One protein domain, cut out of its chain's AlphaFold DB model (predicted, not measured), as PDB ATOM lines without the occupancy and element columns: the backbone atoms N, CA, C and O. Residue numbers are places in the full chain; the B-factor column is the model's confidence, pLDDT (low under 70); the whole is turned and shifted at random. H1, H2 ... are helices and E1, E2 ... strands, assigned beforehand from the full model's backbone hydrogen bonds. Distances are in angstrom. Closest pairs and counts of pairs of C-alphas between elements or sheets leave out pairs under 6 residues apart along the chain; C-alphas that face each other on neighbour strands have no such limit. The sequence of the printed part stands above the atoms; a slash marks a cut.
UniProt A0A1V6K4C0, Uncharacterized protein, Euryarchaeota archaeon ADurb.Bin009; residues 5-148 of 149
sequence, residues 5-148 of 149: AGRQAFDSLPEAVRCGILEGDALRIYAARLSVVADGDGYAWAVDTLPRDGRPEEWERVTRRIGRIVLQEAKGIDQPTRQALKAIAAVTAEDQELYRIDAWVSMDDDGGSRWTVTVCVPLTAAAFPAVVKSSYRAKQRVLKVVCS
ATOM      1  N   ALA A   5     157.375 181.632 205.689       63.03
ATOM      2  CA  ALA A   5     158.274 180.491 205.831       63.03
ATOM      3  C   ALA A   5     157.562 179.138 206.030       63.03
ATOM      4  O   ALA A   5     157.991 178.143 205.452       63.03
ATOM      5  N   GLY A   6     156.473 179.081 206.807       66.00
ATOM      6  CA  GLY A   6     155.713 177.843 207.022       66.00
ATOM      7  C   GLY A   6     155.028 177.355 205.746       66.00
ATOM      8  O   GLY A   6     155.076 176.167 205.428       66.00
ATOM      9  N   ARG A   7     154.462 178.285 204.969       71.38
ATOM     10  CA  ARG A   7     153.863 177.972 203.665       71.38
ATOM     11  C   ARG A   7     154.910 177.542 202.641       71.38
ATOM     12  O   ARG A   7     154.740 176.517 202.001       71.38
ATOM     13  N   GLN A   8     156.031 178.256 202.562       70.88
ATOM     14  CA  GLN A   8     157.125 177.923 201.647       70.88
ATOM     15  C   GLN A   8     157.757 176.555 201.963       70.88
ATOM     16  O   GLN A   8     158.096 175.804 201.051       70.88
ATOM     17  N   ALA A   9     157.869 176.203 203.250       72.06
ATOM     18  CA  ALA A   9     158.320 174.882 203.678       72.06
ATOM     19  C   ALA A   9     157.317 173.788 203.285       72.06
ATOM     20  O   ALA A   9     157.728 172.771 202.731       72.06
ATOM     21  N   PHE A  10     156.016 174.002 203.508       77.19
ATOM     22  CA  PHE A  10     154.976 173.066 203.075       77.19
ATOM     23  C   PHE A  10     154.990 172.867 201.555       77.19
ATOM     24  O   PHE A  10     155.016 171.733 201.084       77.19
ATOM     25  N   ASP A  11     155.068 173.955 200.791       81.62
ATOM     26  CA  ASP A  11     155.089 173.926 199.328       81.62
ATOM     27  C   ASP A  11     156.336 173.210 198.776       81.62
ATOM     28  O   ASP A  11     156.275 172.619 197.700       81.62
ATOM     29  N   SER A  12     157.447 173.189 199.523       80.62
ATOM     30  CA  SER A  12     158.670 172.459 199.150       80.62
ATOM     31  C   SER A  12     158.595 170.937 199.341       80.62
ATOM     32  O   SER A  12     159.463 170.217 198.845       80.62
ATOM     33  N   LEU A  13     157.581 170.430 200.051       81.19
ATOM     34  CA  LEU A  13     157.418 168.995 200.280       81.19
ATOM     35  C   LEU A  13     156.985 168.269 198.996       81.19
ATOM     36  O   LEU A  13     156.277 168.852 198.166       81.19
ATOM     37  N   PRO A  14     157.337 166.975 198.840       85.25
ATOM     38  CA  PRO A  14     156.779 166.140 197.784       85.25
ATOM     39  C   PRO A  14     155.246 166.173 197.800       85.25
ATOM     40  O   PRO A  14     154.635 166.176 198.867       85.25
ATOM     41  N   GLU A  15     154.622 166.150 196.623       85.50
ATOM     42  CA  GLU A  15     153.167 166.295 196.484       85.50
ATOM     43  C   GLU A  15     152.384 165.280 197.319       85.50
ATOM     44  O   GLU A  15     151.489 165.671 198.059       85.50
ATOM     45  N   ALA A  16     152.795 164.009 197.296       84.88
ATOM     46  CA  ALA A  16     152.177 162.958 198.103       84.88
ATOM     47  C   ALA A  16     152.190 163.275 199.611       84.88
ATOM     48  O   ALA A  16     151.232 162.977 200.313       84.88
ATOM     49  N   VAL A  17     153.251 163.923 200.105       82.25
ATOM     50  CA  VAL A  17     153.363 164.320 201.516       82.25
ATOM     51  C   VAL A  17     152.439 165.498 201.819       82.25
ATOM     52  O   VAL A  17     151.800 165.513 202.867       82.25
ATOM     53  N   ARG A  18     152.333 166.474 200.909       85.12
ATOM     54  CA  ARG A  18     151.392 167.592 201.067       85.12
ATOM     55  C   ARG A  18     149.949 167.102 201.098       85.12
ATOM     56  O   ARG A  18     149.217 167.498 201.997       85.12
ATOM     57  N   CYS A  19     149.564 166.246 200.148       83.56
ATOM     58  CA  CYS A  19     148.219 165.678 200.088       83.56
ATOM     59  C   CYS A  19     147.907 164.881 201.353       83.56
ATOM     60  O   CYS A  19     146.906 165.174 201.992       83.56
ATOM     61  N   GLY A  20     148.814 163.997 201.785       84.69
ATOM     62  CA  GLY A  20     148.638 163.253 203.034       84.69
ATOM     63  C   GLY A  20     148.386 164.177 204.229       84.69
ATOM     64  O   GLY A  20     147.431 163.974 204.966       84.69
ATOM     65  N   ILE A  21     149.167 165.251 204.396       84.12
ATOM     66  CA  ILE A  21     148.966 166.202 205.508       84.12
ATOM     67  C   ILE A  21     147.595 166.889 205.445       84.12
ATOM     68  O   ILE A  21     146.971 167.077 206.489       84.12
ATOM     69  N   LEU A  22     147.137 167.274 204.247       81.00
ATOM     70  CA  LEU A  22     145.805 167.864 204.042       81.00
ATOM     71  C   LEU A  22     144.680 166.853 204.301       81.00
ATOM     72  O   LEU A  22     143.597 167.246 204.718       81.00
ATOM     73  N   GLU A  23     144.946 165.568 204.081       84.50
ATOM     74  CA  GLU A  23     144.055 164.441 204.380       84.50
ATOM     75  C   GLU A  23     144.143 163.988 205.854       84.50
ATOM     76  O   GLU A  23     143.432 163.073 206.267       84.50
ATOM     77  N   GLY A  24     144.978 164.653 206.665       82.25
ATOM     78  CA  GLY A  24     145.108 164.422 208.106       82.25
ATOM     79  C   GLY A  24     146.301 163.556 208.522       82.25
ATOM     80  O   GLY A  24     146.487 163.323 209.721       82.25
ATOM     81  N   ASP A  25     147.148 163.113 207.590       88.00
ATOM     82  CA  ASP A  25     148.355 162.358 207.921       88.00
ATOM     83  C   ASP A  25     149.348 163.207 208.717       88.00
ATOM     84  O   ASP A  25     149.628 164.376 208.440       88.00
ATOM     85  N   ALA A  26     149.935 162.575 209.728       88.31
ATOM     86  CA  ALA A  26     150.887 163.229 210.603       88.31
ATOM     87  C   ALA A  26     152.290 163.256 209.972       88.31
ATOM     88  O   ALA A  26     152.931 162.222 209.782       88.31
ATOM     89  N   LEU A  27     152.826 164.454 209.741       87.25
ATOM     90  CA  LEU A  27     154.214 164.654 209.338       87.25
ATOM     91  C   LEU A  27     155.113 164.816 210.566       87.25
ATOM     92  O   LEU A  27     154.899 165.691 211.407       87.25
ATOM     93  N   ARG A  28     156.189 164.025 210.650       88.50
ATOM     94  CA  ARG A  28     157.218 164.209 211.682       88.50
ATOM     95  C   ARG A  28     158.078 165.431 211.378       88.50
ATOM     96  O   ARG A  28     158.902 165.400 210.466       88.50
ATOM     97  N   ILE A  29     157.969 166.466 212.204       86.50
ATOM     98  CA  ILE A  29     158.750 167.699 212.042       86.50
ATOM     99  C   ILE A  29     160.024 167.661 212.879       86.50
ATOM    100  O   ILE A  29     161.104 167.999 212.387       86.50
ATOM    101  N   TYR A  30     159.930 167.222 214.133       91.00
ATOM    102  CA  TYR A  30     161.059 167.210 215.062       91.00
ATOM    103  C   TYR A  30     161.281 165.812 215.626       91.00
ATOM    104  O   TYR A  30     160.326 165.095 215.912       91.00
ATOM    105  N   ALA A  31     162.544 165.449 215.833       93.12
ATOM    106  CA  ALA A  31     162.908 164.316 216.668       93.12
ATOM    107  C   ALA A  31     164.153 164.659 217.478       93.12
ATOM    108  O   ALA A  31     165.022 165.392 216.996       93.12
ATOM    109  N   ALA A  32     164.214 164.136 218.698       95.75
ATOM    110  CA  ALA A  32     165.362 164.226 219.585       95.75
ATOM    111  C   ALA A  32     165.560 162.882 220.293       95.75
ATOM    112  O   ALA A  32     164.666 162.416 221.001       95.75
ATOM    113  N   ARG A  33     166.724 162.270 220.103       96.00
ATOM    114  CA  ARG A  33     167.153 161.031 220.747       96.00
ATOM    115  C   ARG A  33     168.130 161.370 221.864       96.00
ATOM    116  O   ARG A  33     169.115 162.051 221.611       96.00
ATOM    117  N   LEU A  34     167.847 160.912 223.079       96.62
ATOM    118  CA  LEU A  34     168.774 160.982 224.205       96.62
ATOM    119  C   LEU A  34     169.490 159.644 224.356       96.62
ATOM    120  O   LEU A  34     168.824 158.620 224.509       96.62
ATOM    121  N   SER A  35     170.815 159.687 224.443       94.94
ATOM    122  CA  SER A  35     171.644 158.513 224.709       94.94
ATOM    123  C   SER A  35     172.686 158.787 225.795       94.94
ATOM    124  O   SER A  35     173.084 159.933 226.021       94.94
ATOM    125  N   VAL A  36     173.138 157.727 226.465       93.50
ATOM    126  CA  VAL A  36     174.442 157.704 227.141       93.50
ATOM    127  C   VAL A  36     175.468 157.230 226.132       93.50
ATOM    128  O   VAL A  36     175.285 156.166 225.547       93.50
ATOM    129  N   VAL A  37     176.536 157.996 225.964       91.31
ATOM    130  CA  VAL A  37     177.631 157.668 225.046       91.31
ATOM    131  C   VAL A  37     178.946 157.652 225.806       91.31
ATOM    132  O   VAL A  37     179.087 158.351 226.820       91.31
ATOM    133  N   ALA A  38     179.898 156.853 225.331       85.50
ATOM    134  CA  ALA A  38     181.273 156.929 225.806       85.50
ATOM    135  C   ALA A  38     181.875 158.293 225.425       85.50
ATOM    136  O   ALA A  38     181.667 158.786 224.318       85.50
ATOM    137  N   ASP A  39     182.603 158.911 226.351       84.44
ATOM    138  CA  ASP A  39     183.249 160.210 226.156       84.44
ATOM    139  C   ASP A  39     184.617 160.204 226.849       84.44
ATOM    140  O   ASP A  39     184.717 160.390 228.066       84.44
ATOM    141  N   GLY A  40     185.665 159.898 226.076       81.00
ATOM    142  CA  GLY A  40     187.012 159.652 226.595       81.00
ATOM    143  C   GLY A  40     187.026 158.521 227.627       81.00
ATOM    144  O   GLY A  40     186.507 157.437 227.376       81.00
ATOM    145  N   ASP A  41     187.571 158.803 228.812       74.88
ATOM    146  CA  ASP A  41     187.602 157.870 229.951       74.88
ATOM    147  C   ASP A  41     186.271 157.820 230.736       74.88
ATOM    148  O   ASP A  41     186.184 157.228 231.815       74.88
ATOM    149  N   GLY A  42     185.227 158.492 230.241       80.88
ATOM    150  CA  GLY A  42     183.954 158.670 230.926       80.88
ATOM    151  C   GLY A  42     182.734 158.458 230.035       80.88
ATOM    152  O   GLY A  42     182.763 157.767 229.022       80.88
ATOM    153  N   TYR A  43     181.618 159.048 230.467       85.06
ATOM    154  CA  TYR A  43     180.326 158.946 229.791       85.06
ATOM    155  C   TYR A  43     179.590 160.274 229.847       85.06
ATOM    156  O   TYR A  43     179.514 160.904 230.916       85.06
ATOM    157  N   ALA A  44     178.967 160.631 228.729       89.38
ATOM    158  CA  ALA A  44     178.210 161.858 228.555       89.38
ATOM    159  C   ALA A  44     176.775 161.587 228.084       89.38
ATOM    160  O   ALA A  44     176.427 160.503 227.617       89.38
ATOM    161  N   TRP A  45     175.932 162.610 228.221       93.69
ATOM    162  CA  TRP A  45     174.631 162.645 227.564       93.69
ATOM    163  C   TRP A  45     174.805 163.152 226.135       93.69
ATOM    164  O   TRP A  45     175.277 164.276 225.954       93.69
ATOM    165  N   ALA A  46     174.352 162.384 225.152       93.75
ATOM    166  CA  ALA A  46     174.224 162.838 223.773       93.75
ATOM    167  C   ALA A  46     172.757 163.117 223.449       93.75
ATOM    168  O   ALA A  46     171.869 162.361 223.845       93.75
ATOM    169  N   VAL A  47     172.507 164.216 222.737       95.44
ATOM    170  CA  VAL A  47     171.187 164.521 222.182       95.44
ATOM    171  C   VAL A  47     171.319 164.674 220.677       95.44
ATOM    172  O   VAL A  47     171.789 165.708 220.204       95.44
ATOM    173  N   ASP A  48     170.863 163.666 219.943       92.88
ATOM    174  CA  ASP A  48     170.826 163.692 218.484       92.88
ATOM    175  C   ASP A  48     169.469 164.202 218.018       92.88
ATOM    176  O   ASP A  48     168.429 163.757 218.502       92.88
ATOM    177  N   THR A  49     169.448 165.119 217.056       89.69
ATOM    178  CA  THR A  49     168.204 165.613 216.452       89.69
ATOM    179  C   THR A  49     168.119 165.229 214.979       89.69
ATOM    180  O   THR A  49     169.127 164.852 214.387       89.69
ATOM    181  N   LEU A  50     166.929 165.336 214.371       73.69
ATOM    182  CA  LEU A  50     166.774 165.162 212.915       73.69
ATOM    183  C   LEU A  50     167.817 165.984 212.132       73.69
ATOM    184  O   LEU A  50     168.211 167.052 212.616       73.69
ATOM    185  N   PRO A  51     168.247 165.504 210.945       64.06
ATOM    186  CA  PRO A  51     169.300 166.139 210.166       64.06
ATOM    187  C   PRO A  51     169.030 167.629 209.963       64.06
ATOM    188  O   PRO A  51     167.902 168.063 209.705       64.06
ATOM    189  N   ARG A  52     170.108 168.391 210.154       57.28
ATOM    190  CA  ARG A  52     170.130 169.852 210.203       57.28
ATOM    191  C   ARG A  52     169.926 170.485 208.826       57.28
ATOM    192  O   ARG A  52     169.338 171.559 208.733       57.28
ATOM    193  N   ASP A  53     170.404 169.816 207.783       62.84
ATOM    194  CA  ASP A  53     170.569 170.420 206.466       62.84
ATOM    195  C   ASP A  53     169.227 170.681 205.773       62.84
ATOM    196  O   ASP A  53     168.308 169.862 205.803       62.84
ATOM    197  N   GLY A  54     169.114 171.858 205.156       65.69
ATOM    198  CA  GLY A  54     167.930 172.273 204.400       65.69
ATOM    199  C   GLY A  54     166.750 172.773 205.240       65.69
ATOM    200  O   GLY A  54     165.694 173.054 204.675       65.69
ATOM    201  N   ARG A  55     166.889 172.910 206.570       73.31
ATOM    202  CA  ARG A  55     165.814 173.428 207.435       73.31
ATOM    203  C   ARG A  55     165.864 174.956 207.592       73.31
ATOM    204  O   ARG A  55     166.951 175.512 207.742       73.31
ATOM    205  N   PRO A  56     164.706 175.642 207.645       78.38
ATOM    206  CA  PRO A  56     164.648 177.064 207.983       78.38
ATOM    207  C   PRO A  56     165.243 177.365 209.368       78.38
ATOM    208  O   PRO A  56     165.109 176.565 210.298       78.38
ATOM    209  N   GLU A  57     165.815 178.561 209.554       82.69
ATOM    210  CA  GLU A  57     166.404 178.977 210.841       82.69
ATOM    211  C   GLU A  57     165.432 178.862 212.024       82.69
ATOM    212  O   GLU A  57     165.828 178.516 213.139       82.69
ATOM    213  N   GLU A  58     164.153 179.168 211.806       80.81
ATOM    214  CA  GLU A  58     163.119 179.069 212.837       80.81
ATOM    215  C   GLU A  58     163.001 177.633 213.364       80.81
ATOM    216  O   GLU A  58     162.985 177.400 214.576       80.81
ATOM    217  N   TRP A  59     163.034 176.654 212.461       82.81
ATOM    218  CA  TRP A  59     162.963 175.239 212.809       82.81
ATOM    219  C   TRP A  59     164.236 174.782 213.514       82.81
ATOM    220  O   TRP A  59     164.166 173.988 214.456       82.81
ATOM    221  N   GLU A  60     165.402 175.311 213.134       85.19
ATOM    222  CA  GLU A  60     166.632 175.073 213.890       85.19
ATOM    223  C   GLU A  60     166.531 175.621 215.321       85.19
ATOM    224  O   GLU A  60     166.925 174.939 216.272       85.19
ATOM    225  N   ARG A  61     165.983 176.829 215.518       88.69
ATOM    226  CA  ARG A  61     165.804 177.422 216.857       88.69
ATOM    227  C   ARG A  61     164.894 176.558 217.729       88.69
ATOM    228  O   ARG A  61     165.224 176.320 218.897       88.69
ATOM    229  N   VAL A  62     163.796 176.050 217.168       90.75
ATOM    230  CA  VAL A  62     162.895 175.116 217.858       90.75
ATOM    231  C   VAL A  62     163.608 173.801 218.168       90.75
ATOM    232  O   VAL A  62     163.583 173.358 219.316       90.75
ATOM    233  N   THR A  63     164.332 173.229 217.206       91.19
ATOM    234  CA  THR A  63     165.109 171.989 217.381       91.19
ATOM    235  C   THR A  63     166.124 172.122 218.521       91.19
ATOM    236  O   THR A  63     166.158 171.292 219.429       91.19
ATOM    237  N   ARG A  64     166.879 173.229 218.577       91.75
ATOM    238  CA  ARG A  64     167.808 173.524 219.686       91.75
ATOM    239  C   ARG A  64     167.084 173.699 221.022       91.75
ATOM    240  O   ARG A  64     167.627 173.367 222.076       91.75
ATOM    241  N   ARG A  65     165.869 174.263 221.030       95.00
ATOM    242  CA  ARG A  65     165.055 174.391 222.250       95.00
ATOM    243  C   ARG A  65     164.584 173.024 222.747       95.00
ATOM    244  O   ARG A  65     164.699 172.767 223.942       95.00
ATOM    245  N   ILE A  66     164.127 172.154 221.848       95.38
ATOM    246  CA  ILE A  66     163.752 170.766 222.151       95.38
ATOM    247  C   ILE A  66     164.960 170.006 222.709       95.38
ATOM    248  O   ILE A  66     164.863 169.437 223.794       95.38
ATOM    249  N   GLY A  67     166.119 170.078 222.050       95.56
ATOM    250  CA  GLY A  67     167.339 169.421 222.528       95.56
ATOM    251  C   GLY A  67     167.760 169.881 223.930       95.56
ATOM    252  O   GLY A  67     168.089 169.064 224.788       95.56
ATOM    253  N   ARG A  68     167.649 171.187 224.224       96.94
ATOM    254  CA  ARG A  68     167.886 171.722 225.579       96.94
ATOM    255  C   ARG A  68     166.905 171.179 226.616       96.94
ATOM    256  O   ARG A  68     167.328 170.910 227.735       96.94
ATOM    257  N   ILE A  69     165.624 171.031 226.275       97.75
ATOM    258  CA  ILE A  69     164.619 170.444 227.176       97.75
ATOM    259  C   ILE A  69     165.006 169.006 227.520       97.75
ATOM    260  O   ILE A  69     165.069 168.667 228.698       97.75
ATOM    261  N   VAL A  70     165.316 168.196 226.507       97.31
ATOM    262  CA  VAL A  70     165.724 166.795 226.675       97.31
ATOM    263  C   VAL A  70     166.949 166.688 227.583       97.31
ATOM    264  O   VAL A  70     166.924 165.965 228.579       97.31
ATOM    265  N   LEU A  71     167.987 167.485 227.317       96.44
ATOM    266  CA  LEU A  71     169.201 167.495 228.132       96.44
ATOM    267  C   LEU A  71     168.946 167.966 229.576       96.44
ATOM    268  O   LEU A  71     169.559 167.454 230.511       96.44
ATOM    269  N   GLN A  72     168.063 168.947 229.783       97.38
ATOM    270  CA  GLN A  72     167.703 169.418 231.125       97.38
ATOM    271  C   GLN A  72     166.993 168.337 231.941       97.38
ATOM    272  O   GLN A  72     167.329 168.154 233.109       97.38
ATOM    273  N   GLU A  73     166.050 167.611 231.339       97.38
ATOM    274  CA  GLU A  73     165.372 166.505 232.021       97.38
ATOM    275  C   GLU A  73     166.344 165.354 232.314       97.38
ATOM    276  O   GLU A  73     166.353 164.843 233.433       97.38
ATOM    277  N   ALA A  74     167.251 165.037 231.381       93.88
ATOM    278  CA  ALA A  74     168.306 164.041 231.588       93.88
ATOM    279  C   ALA A  74     169.227 164.390 232.772       93.88
ATOM    280  O   ALA A  74     169.570 163.537 233.592       93.88
ATOM    281  N   LYS A  75     169.599 165.670 232.915       94.06
ATOM    282  CA  LYS A  75     170.396 166.161 234.055       94.06
ATOM    283  C   LYS A  75     169.660 166.062 235.395       94.06
ATOM    284  O   LYS A  75     170.322 166.033 236.430       94.06
ATOM    285  N   GLY A  76     168.329 165.997 235.374       93.62
ATOM    286  CA  GLY A  76     167.481 165.812 236.551       93.62
ATOM    287  C   GLY A  76     167.357 164.363 237.034       93.62
ATOM    288  O   GLY A  76     166.745 164.142 238.078       93.62
ATOM    289  N   ILE A  77     167.911 163.383 236.309       94.75
ATOM    290  CA  ILE A  77     167.955 161.978 236.738       94.75
ATOM    291  C   ILE A  77     168.864 161.852 237.972       94.75
ATOM    292  O   ILE A  77     169.926 162.479 238.057       94.75
ATOM    293  N   ASP A  78     168.460 161.050 238.953       93.12
ATOM    294  CA  ASP A  78     169.213 160.861 240.192       93.12
ATOM    295  C   ASP A  78     170.597 160.229 239.943       93.12
ATOM    296  O   ASP A  78     170.877 159.630 238.901       93.12
ATOM    297  N   GLN A  79     171.522 160.442 240.879       92.25
ATOM    298  CA  GLN A  79     172.898 159.961 240.741       92.25
ATOM    299  C   GLN A  79     173.002 158.424 240.688       92.25
ATOM    300  O   GLN A  79     173.730 157.951 239.814       92.25
ATOM    301  N   PRO A  80     172.292 157.643 241.532       94.00
ATOM    302  CA  PRO A  80     172.295 156.181 241.432       94.00
ATOM    303  C   PRO A  80     171.907 155.666 240.043       94.00
ATOM    304  O   PRO A  80     172.667 154.905 239.442       94.00
ATOM    305  N   THR A  81     170.793 156.147 239.483       93.50
ATOM    306  CA  THR A  81     170.358 155.769 238.132       93.50
ATOM    307  C   THR A  81     171.407 156.139 237.085       93.50
ATOM    308  O   THR A  81     171.732 155.331 236.220       93.50
ATOM    309  N   ARG A  82     172.002 157.336 237.177       90.81
ATOM    310  CA  ARG A  82     173.072 157.755 236.258       90.81
ATOM    311  C   ARG A  82     174.276 156.822 236.297       90.81
ATOM    312  O   ARG A  82     174.808 156.508 235.240       90.81
ATOM    313  N   GLN A  83     174.709 156.381 237.477       90.12
ATOM    314  CA  GLN A  83     175.840 155.457 237.589       90.12
ATOM    315  C   GLN A  83     175.513 154.077 237.008       90.12
ATOM    316  O   GLN A  83     176.332 153.517 236.287       90.12
ATOM    317  N   ALA A  84     174.301 153.568 237.243       91.06
ATOM    318  CA  ALA A  84     173.860 152.305 236.655       91.06
ATOM    319  C   ALA A  84     173.827 152.361 235.118       91.06
ATOM    320  O   ALA A  84     174.336 151.462 234.456       91.06
ATOM    321  N   LEU A  85     173.299 153.446 234.543       89.69
ATOM    322  CA  LEU A  85     173.263 153.639 233.089       89.69
ATOM    323  C   LEU A  85     174.669 153.711 232.475       89.69
ATOM    324  O   LEU A  85     174.905 153.127 231.421       89.69
ATOM    325  N   LYS A  86     175.612 154.381 233.151       86.81
ATOM    326  CA  LYS A  86     177.024 154.410 232.738       86.81
ATOM    327  C   LYS A  86     177.656 153.023 232.765       86.81
ATOM    328  O   LYS A  86     178.349 152.656 231.827       86.81
ATOM    329  N   ALA A  87     177.397 152.249 233.817       87.75
ATOM    330  CA  ALA A  87     177.902 150.884 233.923       87.75
ATOM    331  C   ALA A  87     177.348 149.983 232.808       87.75
ATOM    332  O   ALA A  87     178.097 149.198 232.242       87.75
ATOM    333  N   ILE A  88     176.068 150.130 232.447       84.94
ATOM    334  CA  ILE A  88     175.478 149.386 231.325       84.94
ATOM    335  C   ILE A  88     176.169 149.753 230.013       84.94
ATOM    336  O   ILE A  88     176.622 148.849 229.319       84.94
ATOM    337  N   ALA A  89     176.303 151.048 229.705       84.00
ATOM    338  CA  ALA A  89     176.987 151.504 228.492       84.00
ATOM    339  C   ALA A  89     178.441 150.999 228.416       84.00
ATOM    340  O   ALA A  89     178.917 150.638 227.342       84.00
ATOM    341  N   ALA A  90     179.125 150.904 229.561       82.50
ATOM    342  CA  ALA A  90     180.473 150.344 229.644       82.50
ATOM    343  C   ALA A  90     180.537 148.854 229.308       82.50
ATOM    344  O   ALA A  90     181.468 148.410 228.642       82.50
ATOM    345  N   VAL A  91     179.563 148.079 229.785       83.88
ATOM    346  CA  VAL A  91     179.523 146.626 229.583       83.88
ATOM    347  C   VAL A  91     179.106 146.276 228.158       83.88
ATOM    348  O   VAL A  91     179.621 145.310 227.599       83.88
ATOM    349  N   THR A  92     178.185 147.036 227.568       81.12
ATOM    350  CA  THR A  92     177.698 146.771 226.210       81.12
ATOM    351  C   THR A  92     178.620 147.320 225.128       81.12
ATOM    352  O   THR A  92     178.512 146.877 223.992       81.12
ATOM    353  N   ALA A  93     179.527 148.250 225.463       76.25
ATOM    354  CA  ALA A  93     180.361 148.983 224.504       76.25
ATOM    355  C   ALA A  93     179.545 149.655 223.378       76.25
ATOM    356  O   ALA A  93     180.048 149.895 222.281       76.25
ATOM    357  N   GLU A  94     178.280 149.969 223.664       77.88
ATOM    358  CA  GLU A  94     177.322 150.554 222.735       77.88
ATOM    359  C   GLU A  94     176.625 151.749 223.384       77.88
ATOM    360  O   GLU A  94     176.258 151.706 224.567       77.88
ATOM    361  N   ASP A  95     176.367 152.782 222.580       84.94
ATOM    362  CA  ASP A  95     175.532 153.913 222.973       84.94
ATOM    363  C   ASP A  95     174.179 153.421 223.487       84.94
ATOM    364  O   ASP A  95     173.433 152.722 222.797       84.94
ATOM    365  N   GLN A  96     173.830 153.817 224.708       89.19
ATOM    366  CA  GLN A  96     172.566 153.419 225.313       89.19
ATOM    367  C   GLN A  96     171.516 154.489 225.074       89.19
ATOM    368  O   GLN A  96     171.472 155.499 225.781       89.19
ATOM    369  N   GLU A  97     170.650 154.252 224.089       93.06
ATOM    370  CA  GLU A  97     169.459 155.073 223.888       93.06
ATOM    371  C   GLU A  97     168.554 154.981 225.123       93.06
ATOM    372  O   GLU A  97     168.121 153.908 225.543       93.06
ATOM    373  N   LEU A  98     168.257 156.138 225.708       95.56
ATOM    374  CA  LEU A  98     167.376 156.240 226.862       95.56
ATOM    375  C   LEU A  98     165.934 156.482 226.459       95.56
ATOM    376  O   LEU A  98     165.018 155.890 227.024       95.56
ATOM    377  N   TYR A  99     165.731 157.415 225.536       97.31
ATOM    378  CA  TYR A  99     164.437 157.666 224.930       97.31
ATOM    379  C   TYR A  99     164.573 158.534 223.685       97.31
ATOM    380  O   TYR A  99     165.481 159.362 223.570       97.31
ATOM    381  N   ARG A 100     163.588 158.420 222.799       96.81
ATOM    382  CA  ARG A 100     163.393 159.306 221.654       96.81
ATOM    383  C   ARG A 100     162.073 160.038 221.771       96.81
ATOM    384  O   ARG A 100     161.045 159.428 222.050       96.81
ATOM    385  N   ILE A 101     162.100 161.343 221.538       97.50
ATOM    386  CA  ILE A 101     160.910 162.176 221.387       97.50
ATOM    387  C   ILE A 101     160.726 162.476 219.910       97.50
ATOM    388  O   ILE A 101     161.653 162.973 219.277       97.50
ATOM    389  N   ASP A 102     159.529 162.229 219.393       96.19
ATOM    390  CA  ASP A 102     159.123 162.621 218.047       96.19
ATOM    391  C   ASP A 102     157.939 163.603 218.163       96.19
ATOM    392  O   ASP A 102     156.997 163.369 218.923       96.19
ATOM    393  N   ALA A 103     157.991 164.719 217.434       94.81
ATOM    394  CA  ALA A 103     156.899 165.680 217.331       94.81
ATOM    395  C   ALA A 103     156.353 165.705 215.904       94.81
ATOM    396  O   ALA A 103     157.097 165.878 214.930       94.81
ATOM    397  N   TRP A 104     155.042 165.559 215.820       93.12
ATOM    398  CA  TRP A 104     154.280 165.368 214.602       93.12
ATOM    399  C   TRP A 104     153.261 166.486 214.461       93.12
ATOM    400  O   TRP A 104     152.688 166.916 215.466       93.12
ATOM    401  N   VAL A 105     153.032 166.925 213.231       89.81
ATOM    402  CA  VAL A 105     151.983 167.881 212.886       89.81
ATOM    403  C   VAL A 105     151.034 167.246 211.878       89.81
ATOM    404  O   VAL A 105     151.487 166.616 210.926       89.81
ATOM    405  N   SER A 106     149.737 167.403 212.094       88.94
ATOM    406  CA  SER A 106     148.679 167.093 211.131       88.94
ATOM    407  C   SER A 106     147.764 168.310 210.976       88.94
ATOM    408  O   SER A 106     147.853 169.262 211.763       88.94
ATOM    409  N   MET A 107     146.897 168.290 209.966       87.69
ATOM    410  CA  MET A 107     145.856 169.300 209.787       87.69
ATOM    411  C   MET A 107     144.530 168.805 210.374       87.69
ATOM    412  O   MET A 107     144.195 167.631 210.240       87.69
ATOM    413  N   ASP A 108     143.811 169.697 211.048       85.00
ATOM    414  CA  ASP A 108     142.435 169.483 211.491       85.00
ATOM    415  C   ASP A 108     141.454 169.903 210.392       85.00
ATOM    416  O   ASP A 108     141.792 170.696 209.513       85.00
ATOM    417  N   ASP A 109     140.217 169.404 210.463       82.31
ATOM    418  CA  ASP A 109     139.174 169.674 209.463       82.31
ATOM    419  C   ASP A 109     138.847 171.175 209.316       82.31
ATOM    420  O   ASP A 109     138.344 171.615 208.282       82.31
ATOM    421  N   ASP A 110     139.139 171.979 210.342       83.69
ATOM    422  CA  ASP A 110     138.978 173.437 210.343       83.69
ATOM    423  C   ASP A 110     140.192 174.194 209.763       83.69
ATOM    424  O   ASP A 110     140.225 175.427 209.763       83.69
ATOM    425  N   GLY A 111     141.197 173.470 209.259       78.12
ATOM    426  CA  GLY A 111     142.468 174.013 208.783       78.12
ATOM    427  C   GLY A 111     143.459 174.352 209.902       78.12
ATOM    428  O   GLY A 111     144.529 174.907 209.628       78.12
ATOM    429  N   GLY A 112     143.132 174.041 211.160       82.44
ATOM    430  CA  GLY A 112     144.023 174.173 212.306       82.44
ATOM    431  C   GLY A 112     145.186 173.180 212.259       82.44
ATOM    432  O   GLY A 112     145.119 172.128 211.631       82.44
ATOM    433  N   SER A 113     146.294 173.508 212.927       84.38
ATOM    434  CA  SER A 113     147.422 172.578 213.083       84.38
ATOM    435  C   SER A 113     147.290 171.798 214.387       84.38
ATOM    436  O   SER A 113     147.288 172.390 215.469       84.38
ATOM    437  N   ARG A 114     147.265 170.468 214.301       90.12
ATOM    438  CA  ARG A 114     147.278 169.576 215.462       90.12
ATOM    439  C   ARG A 114     148.669 169.013 215.678       90.12
ATOM    440  O   ARG A 114     149.228 168.322 214.830       90.12
ATOM    441  N   TRP A 115     149.218 169.279 216.859       92.94
ATOM    442  CA  TRP A 115     150.527 168.779 217.264       92.94
ATOM    443  C   TRP A 115     150.403 167.570 218.184       92.94
ATOM    444  O   TRP A 115     149.728 167.618 219.211       92.94
ATOM    445  N   THR A 116     151.138 166.510 217.860       95.19
ATOM    446  CA  THR A 116     151.268 165.317 218.700       95.19
ATOM    447  C   THR A 116     152.729 165.091 219.052       95.19
ATOM    448  O   THR A 116     153.599 165.124 218.188       95.19
ATOM    449  N   VAL A 117     153.017 164.818 220.327       97.12
ATOM    450  CA  VAL A 117     154.363 164.442 220.780       97.12
ATOM    451  C   VAL A 117     154.339 163.026 221.337       97.12
ATOM    452  O   VAL A 117     153.615 162.721 222.293       97.12
ATOM    453  N   THR A 118     155.155 162.155 220.758       97.38
ATOM    454  CA  THR A 118     155.360 160.784 221.222       97.38
ATOM    455  C   THR A 118     156.711 160.659 221.914       97.38
ATOM    456  O   THR A 118     157.620 161.463 221.711       97.38
ATOM    457  N   VAL A 119     156.817 159.668 222.798       97.69
ATOM    458  CA  VAL A 119     158.080 159.298 223.430       97.69
ATOM    459  C   VAL A 119     158.221 157.785 223.372       97.69
ATOM    460  O   VAL A 119     157.295 157.067 223.745       97.69
ATOM    461  N   CYS A 120     159.351 157.315 222.863       96.62
ATOM    462  CA  CYS A 120     159.731 155.912 222.844       96.62
ATOM    463  C   CYS A 120     160.832 155.711 223.882       96.62
ATOM    464  O   CYS A 120     161.795 156.472 223.894       96.62
ATOM    465  N   VAL A 121     160.673 154.729 224.765       96.94
ATOM    466  CA  VAL A 121     161.667 154.363 225.781       96.94
ATOM    467  C   VAL A 121     162.060 152.910 225.501       96.94
ATOM    468  O   VAL A 121     161.184 152.047 225.592       96.94
ATOM    469  N   PRO A 122     163.321 152.616 225.136       93.00
ATOM    470  CA  PRO A 122     163.782 151.244 224.947       93.00
ATOM    471  C   PRO A 122     163.615 150.407 226.217       93.00
ATOM    472  O   PRO A 122     163.643 150.934 227.329       93.00
ATOM    473  N   LEU A 123     163.478 149.087 226.066       90.00
ATOM    474  CA  LEU A 123     163.223 148.182 227.194       90.00
ATOM    475  C   LEU A 123     164.316 148.266 228.276       90.00
ATOM    476  O   LEU A 123     164.007 148.273 229.466       90.00
ATOM    477  N   THR A 124     165.579 148.396 227.862       88.31
ATOM    478  CA  THR A 124     166.738 148.560 228.756       88.31
ATOM    479  C   THR A 124     166.623 149.818 229.616       88.31
ATOM    480  O   THR A 124     166.879 149.781 230.818       88.31
ATOM    481  N   ALA A 125     166.167 150.921 229.029       92.31
ATOM    482  CA  ALA A 125     165.947 152.188 229.715       92.31
ATOM    483  C   ALA A 125     164.657 152.195 230.557       92.31
ATOM    484  O   ALA A 125     164.602 152.839 231.606       92.31
ATOM    485  N   ALA A 126     163.629 151.451 230.137       94.12
ATOM    486  CA  ALA A 126     162.348 151.345 230.836       94.12
ATOM    487  C   ALA A 126     162.469 150.669 232.213       94.12
ATOM    488  O   ALA A 126     161.653 150.936 233.098       94.12
ATOM    489  N   ALA A 127     163.521 149.870 232.427       92.75
ATOM    490  CA  ALA A 127     163.872 149.310 233.732       92.75
ATOM    491  C   ALA A 127     164.217 150.378 234.790       92.75
ATOM    492  O   ALA A 127     164.238 150.076 235.982       92.75
ATOM    493  N   PHE A 128     164.459 151.630 234.380       95.38
ATOM    494  CA  PHE A 128     164.800 152.739 235.265       95.38
ATOM    495  C   PHE A 128     163.627 153.726 235.386       95.38
ATOM    496  O   PHE A 128     163.436 154.575 234.506       95.38
ATOM    497  N   PRO A 129     162.866 153.723 236.502       96.50
ATOM    498  CA  PRO A 129     161.722 154.620 236.683       96.50
ATOM    499  C   PRO A 129     162.066 156.107 236.531       96.50
ATOM    500  O   PRO A 129     161.249 156.895 236.051       96.50
ATOM    501  N   ALA A 130     163.285 156.511 236.904       96.62
ATOM    502  CA  ALA A 130     163.749 157.885 236.739       96.62
ATOM    503  C   ALA A 130     163.911 158.283 235.261       96.62
ATOM    504  O   ALA A 130     163.598 159.422 234.908       96.62
ATOM    505  N   VAL A 131     164.314 157.352 234.387       96.94
ATOM    506  CA  VAL A 131     164.398 157.582 232.935       96.94
ATOM    507  C   VAL A 131     163.001 157.728 232.342       96.94
ATOM    508  O   VAL A 131     162.740 158.695 231.630       96.94
ATOM    509  N   VAL A 132     162.071 156.845 232.712       97.62
ATOM    510  CA  VAL A 132     160.661 156.934 232.292       97.62
ATOM    511  C   VAL A 132     160.049 158.269 232.731       97.62
ATOM    512  O   VAL A 132     159.430 158.981 231.943       97.62
ATOM    513  N   LYS A 133     160.278 158.684 233.980       98.06
ATOM    514  CA  LYS A 133     159.793 159.976 234.487       98.06
ATOM    515  C   LYS A 133     160.414 161.161 233.744       98.06
ATOM    516  O   LYS A 133     159.700 162.114 233.422       98.06
ATOM    517  N   SER A 134     161.718 161.109 233.467       97.69
ATOM    518  CA  SER A 134     162.417 162.111 232.655       97.69
ATOM    519  C   SER A 134     161.812 162.206 231.254       97.69
ATOM    520  O   SER A 134     161.590 163.315 230.768       97.69
ATOM    521  N   SER A 135     161.520 161.074 230.612       97.81
ATOM    522  CA  SER A 135     161.010 161.030 229.241       97.81
ATOM    523  C   SER A 135     159.602 161.633 229.141       97.81
ATOM    524  O   SER A 135     159.339 162.458 228.264       97.81
ATOM    525  N   TYR A 136     158.717 161.342 230.104       98.12
ATOM    526  CA  TYR A 136     157.386 161.954 230.168       98.12
ATOM    527  C   TYR A 136     157.437 163.462 230.421       98.12
ATOM    528  O   TYR A 136     156.700 164.215 229.780       98.12
ATOM    529  N   ARG A 137     158.308 163.933 231.321       98.19
ATOM    530  CA  ARG A 137     158.485 165.375 231.561       98.19
ATOM    531  C   ARG A 137     158.996 166.089 230.317       98.19
ATOM    532  O   ARG A 137     158.446 167.129 229.947       98.19
ATOM    533  N   ALA A 138     159.983 165.505 229.642       98.00
ATOM    534  CA  ALA A 138     160.511 166.031 228.394       98.00
ATOM    535  C   ALA A 138     159.412 166.097 227.322       98.00
ATOM    536  O   ALA A 138     159.195 167.169 226.761       98.00
ATOM    537  N   LYS A 139     158.632 165.023 227.130       98.25
ATOM    538  CA  LYS A 139     157.466 164.999 226.227       98.25
ATOM    539  C   LYS A 139     156.494 166.147 226.509       98.25
ATOM    540  O   LYS A 139     156.126 166.871 225.588       98.25
ATOM    541  N   GLN A 140     156.095 166.344 227.766       98.19
ATOM    542  CA  GLN A 140     155.142 167.397 228.138       98.19
ATOM    543  C   GLN A 140     155.697 168.804 227.881       98.19
ATOM    544  O   GLN A 140     154.982 169.693 227.420       98.19
ATOM    545  N   ARG A 141     156.986 169.023 228.155       98.19
ATOM    546  CA  ARG A 141     157.647 170.308 227.894       98.19
ATOM    547  C   ARG A 141     157.823 170.571 226.399       98.19
ATOM    548  O   ARG A 141     157.648 171.710 225.978       98.19
ATOM    549  N   VAL A 142     158.133 169.545 225.608       97.06
ATOM    550  CA  VAL A 142     158.218 169.643 224.144       97.06
ATOM    551  C   VAL A 142     156.844 169.932 223.544       97.06
ATOM    552  O   VAL A 142     156.751 170.833 222.718       97.06
ATOM    553  N   LEU A 143     155.782 169.270 224.018       96.75
ATOM    554  CA  LEU A 143     154.406 169.537 223.583       96.75
ATOM    555  C   LEU A 143     154.037 171.016 223.756       96.75
ATOM    556  O   LEU A 143     153.587 171.651 222.811       96.75
ATOM    557  N   LYS A 144     154.334 171.603 224.923       96.44
ATOM    558  CA  LYS A 144     154.117 173.041 225.167       96.44
ATOM    559  C   LYS A 144     154.870 173.947 224.193       96.44
ATOM    560  O   LYS A 144     154.377 175.020 223.876       96.44
ATOM    561  N   VAL A 145     156.068 173.550 223.757       94.56
ATOM    562  CA  VAL A 145     156.847 174.324 222.781       94.56
ATOM    563  C   VAL A 145     156.211 174.242 221.401       94.56
ATOM    564  O   VAL A 145     156.007 175.282 220.787       94.56
ATOM    565  N   VAL A 146     155.886 173.040 220.920       91.31
ATOM    566  CA  VAL A 146     155.370 172.871 219.554       91.31
ATOM    567  C   VAL A 146     153.945 173.400 219.392       91.31
ATOM    568  O   VAL A 146     153.646 173.980 218.361       91.31
ATOM    569  N   CYS A 147     153.105 173.323 220.429       91.19
ATOM    570  CA  CYS A 147     151.770 173.939 220.424       91.19
ATOM    571  C   CYS A 147     151.791 175.477 220.524       91.19
ATOM    572  O   CYS A 147     150.732 176.091 220.483       91.19
ATOM    573  N   SER A 148     152.962 176.093 220.725       87.81
ATOM    574  CA  SER A 148     153.125 177.557 220.760       87.81
ATOM    575  C   SER A 148     153.706 178.144 219.468       87.81
ATOM    576  O   SER A 148     154.008 179.336 219.440       87.81
TER     577      SER A 148
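Overview. This is residues 5 to 148 of the 149 residues of an uncharacterized protein of Euryarchaeota archaeon ADurb.Bin009 (UniProt A0A1V6K4C0). A long, twisted sheet of four strands is covered on one face by two long helices, H3 and H6, side by side and running opposite ways. H4 crosses the sheet near one end of the length, where E1 bends, and the short helices H1 and H2 make a small corner at the other end. The printed part has 144 residues, with six named helices and four named strands in the order H1 H2 E1 E2 H3 H4 E3 E4 H5 H6; the sheet runs E2 E1 E3 E4, antiparallel throughout, and the class is mixed, helices and strands. The whole is only just compact, close to loose, with a radius of gyration of the C-alphas of 17.1 A, and elongated, spanning 49 by 27 by 23 A.

Along the chain. H1, residues 5 to 11, begins at C-alpha 5 (158.274, 180.491, 205.831), and H2 is residues 15 to 22. E1, residues 27 to 39, is 33.8 A long and bends by 56 degrees at residue 36; E2, residues 42 to 49, measures 22.5 A. H3, residues 57 to 75, is 26.8 A long, and H4, residues 79 to 92, is 20.2 A. E3, residues 96 to 107, measures 34.7 A and E4, residues 113 to 120, 22.9 A. H5 is residues 123 to 126; H6, residues 129 to 146, is 25.8 A long and ends at C-alpha 146 (155.370, 172.871, 219.554).

Arrangement. E1 and E2 form a hairpin, with N 35 and O 46 2.9 A apart, within hydrogen-bond range. Between E1 and E3, N 32 and O 101 are also within range at 2.9 A. E3 and E4 form a hairpin, with N 104 and O 116 within range at 2.8 A. H3, H4 and H6 on one face of the sheet make two layers, helices over strands. E2, H3 H4 and E3 form a split strand-helix-strand unit, two strands running the same way with E1 between them; its crossover is left-handed. H3 lies over E2 and E1 at a height over the sheet of 7.6 A, its closest C-alphas to E2 being Val 47 and Gly 67, 6.2 A. H3 and H6 touch at a shallow tilt of 24 degrees, opposite ways, the closest C-alphas being Glu 73 and Ser 134, 5.3 A. H6 runs along the strands, at 16 degrees to E4 on the local plane. H4 runs across the strands, at 72 degrees to E1 on the local plane. H5 and H6 touch only at the corner, and only just, with 3 pairs of C-alphas within 8 A, the closest those of Ala 126 and Val 132, 6.0 A. H2 only grazes the sheet with residues 17 to 22; H1 is not on it. In H1, H2, H3, H4 and H6 every O i to N i+4 pair is within hydrogen-bond range; H5 is too short for such a pair.

Size, cuts and confidence. The two C-alphas farthest apart, those of Asp 41 and Asp 110, are 54.7 A from each other. The printed part has no cut and no long link, and residues 11 to 16 stand free. The model's mean pLDDT over the printed part is 88.6; residues 5 to 6 and 51 to 54 are under 70.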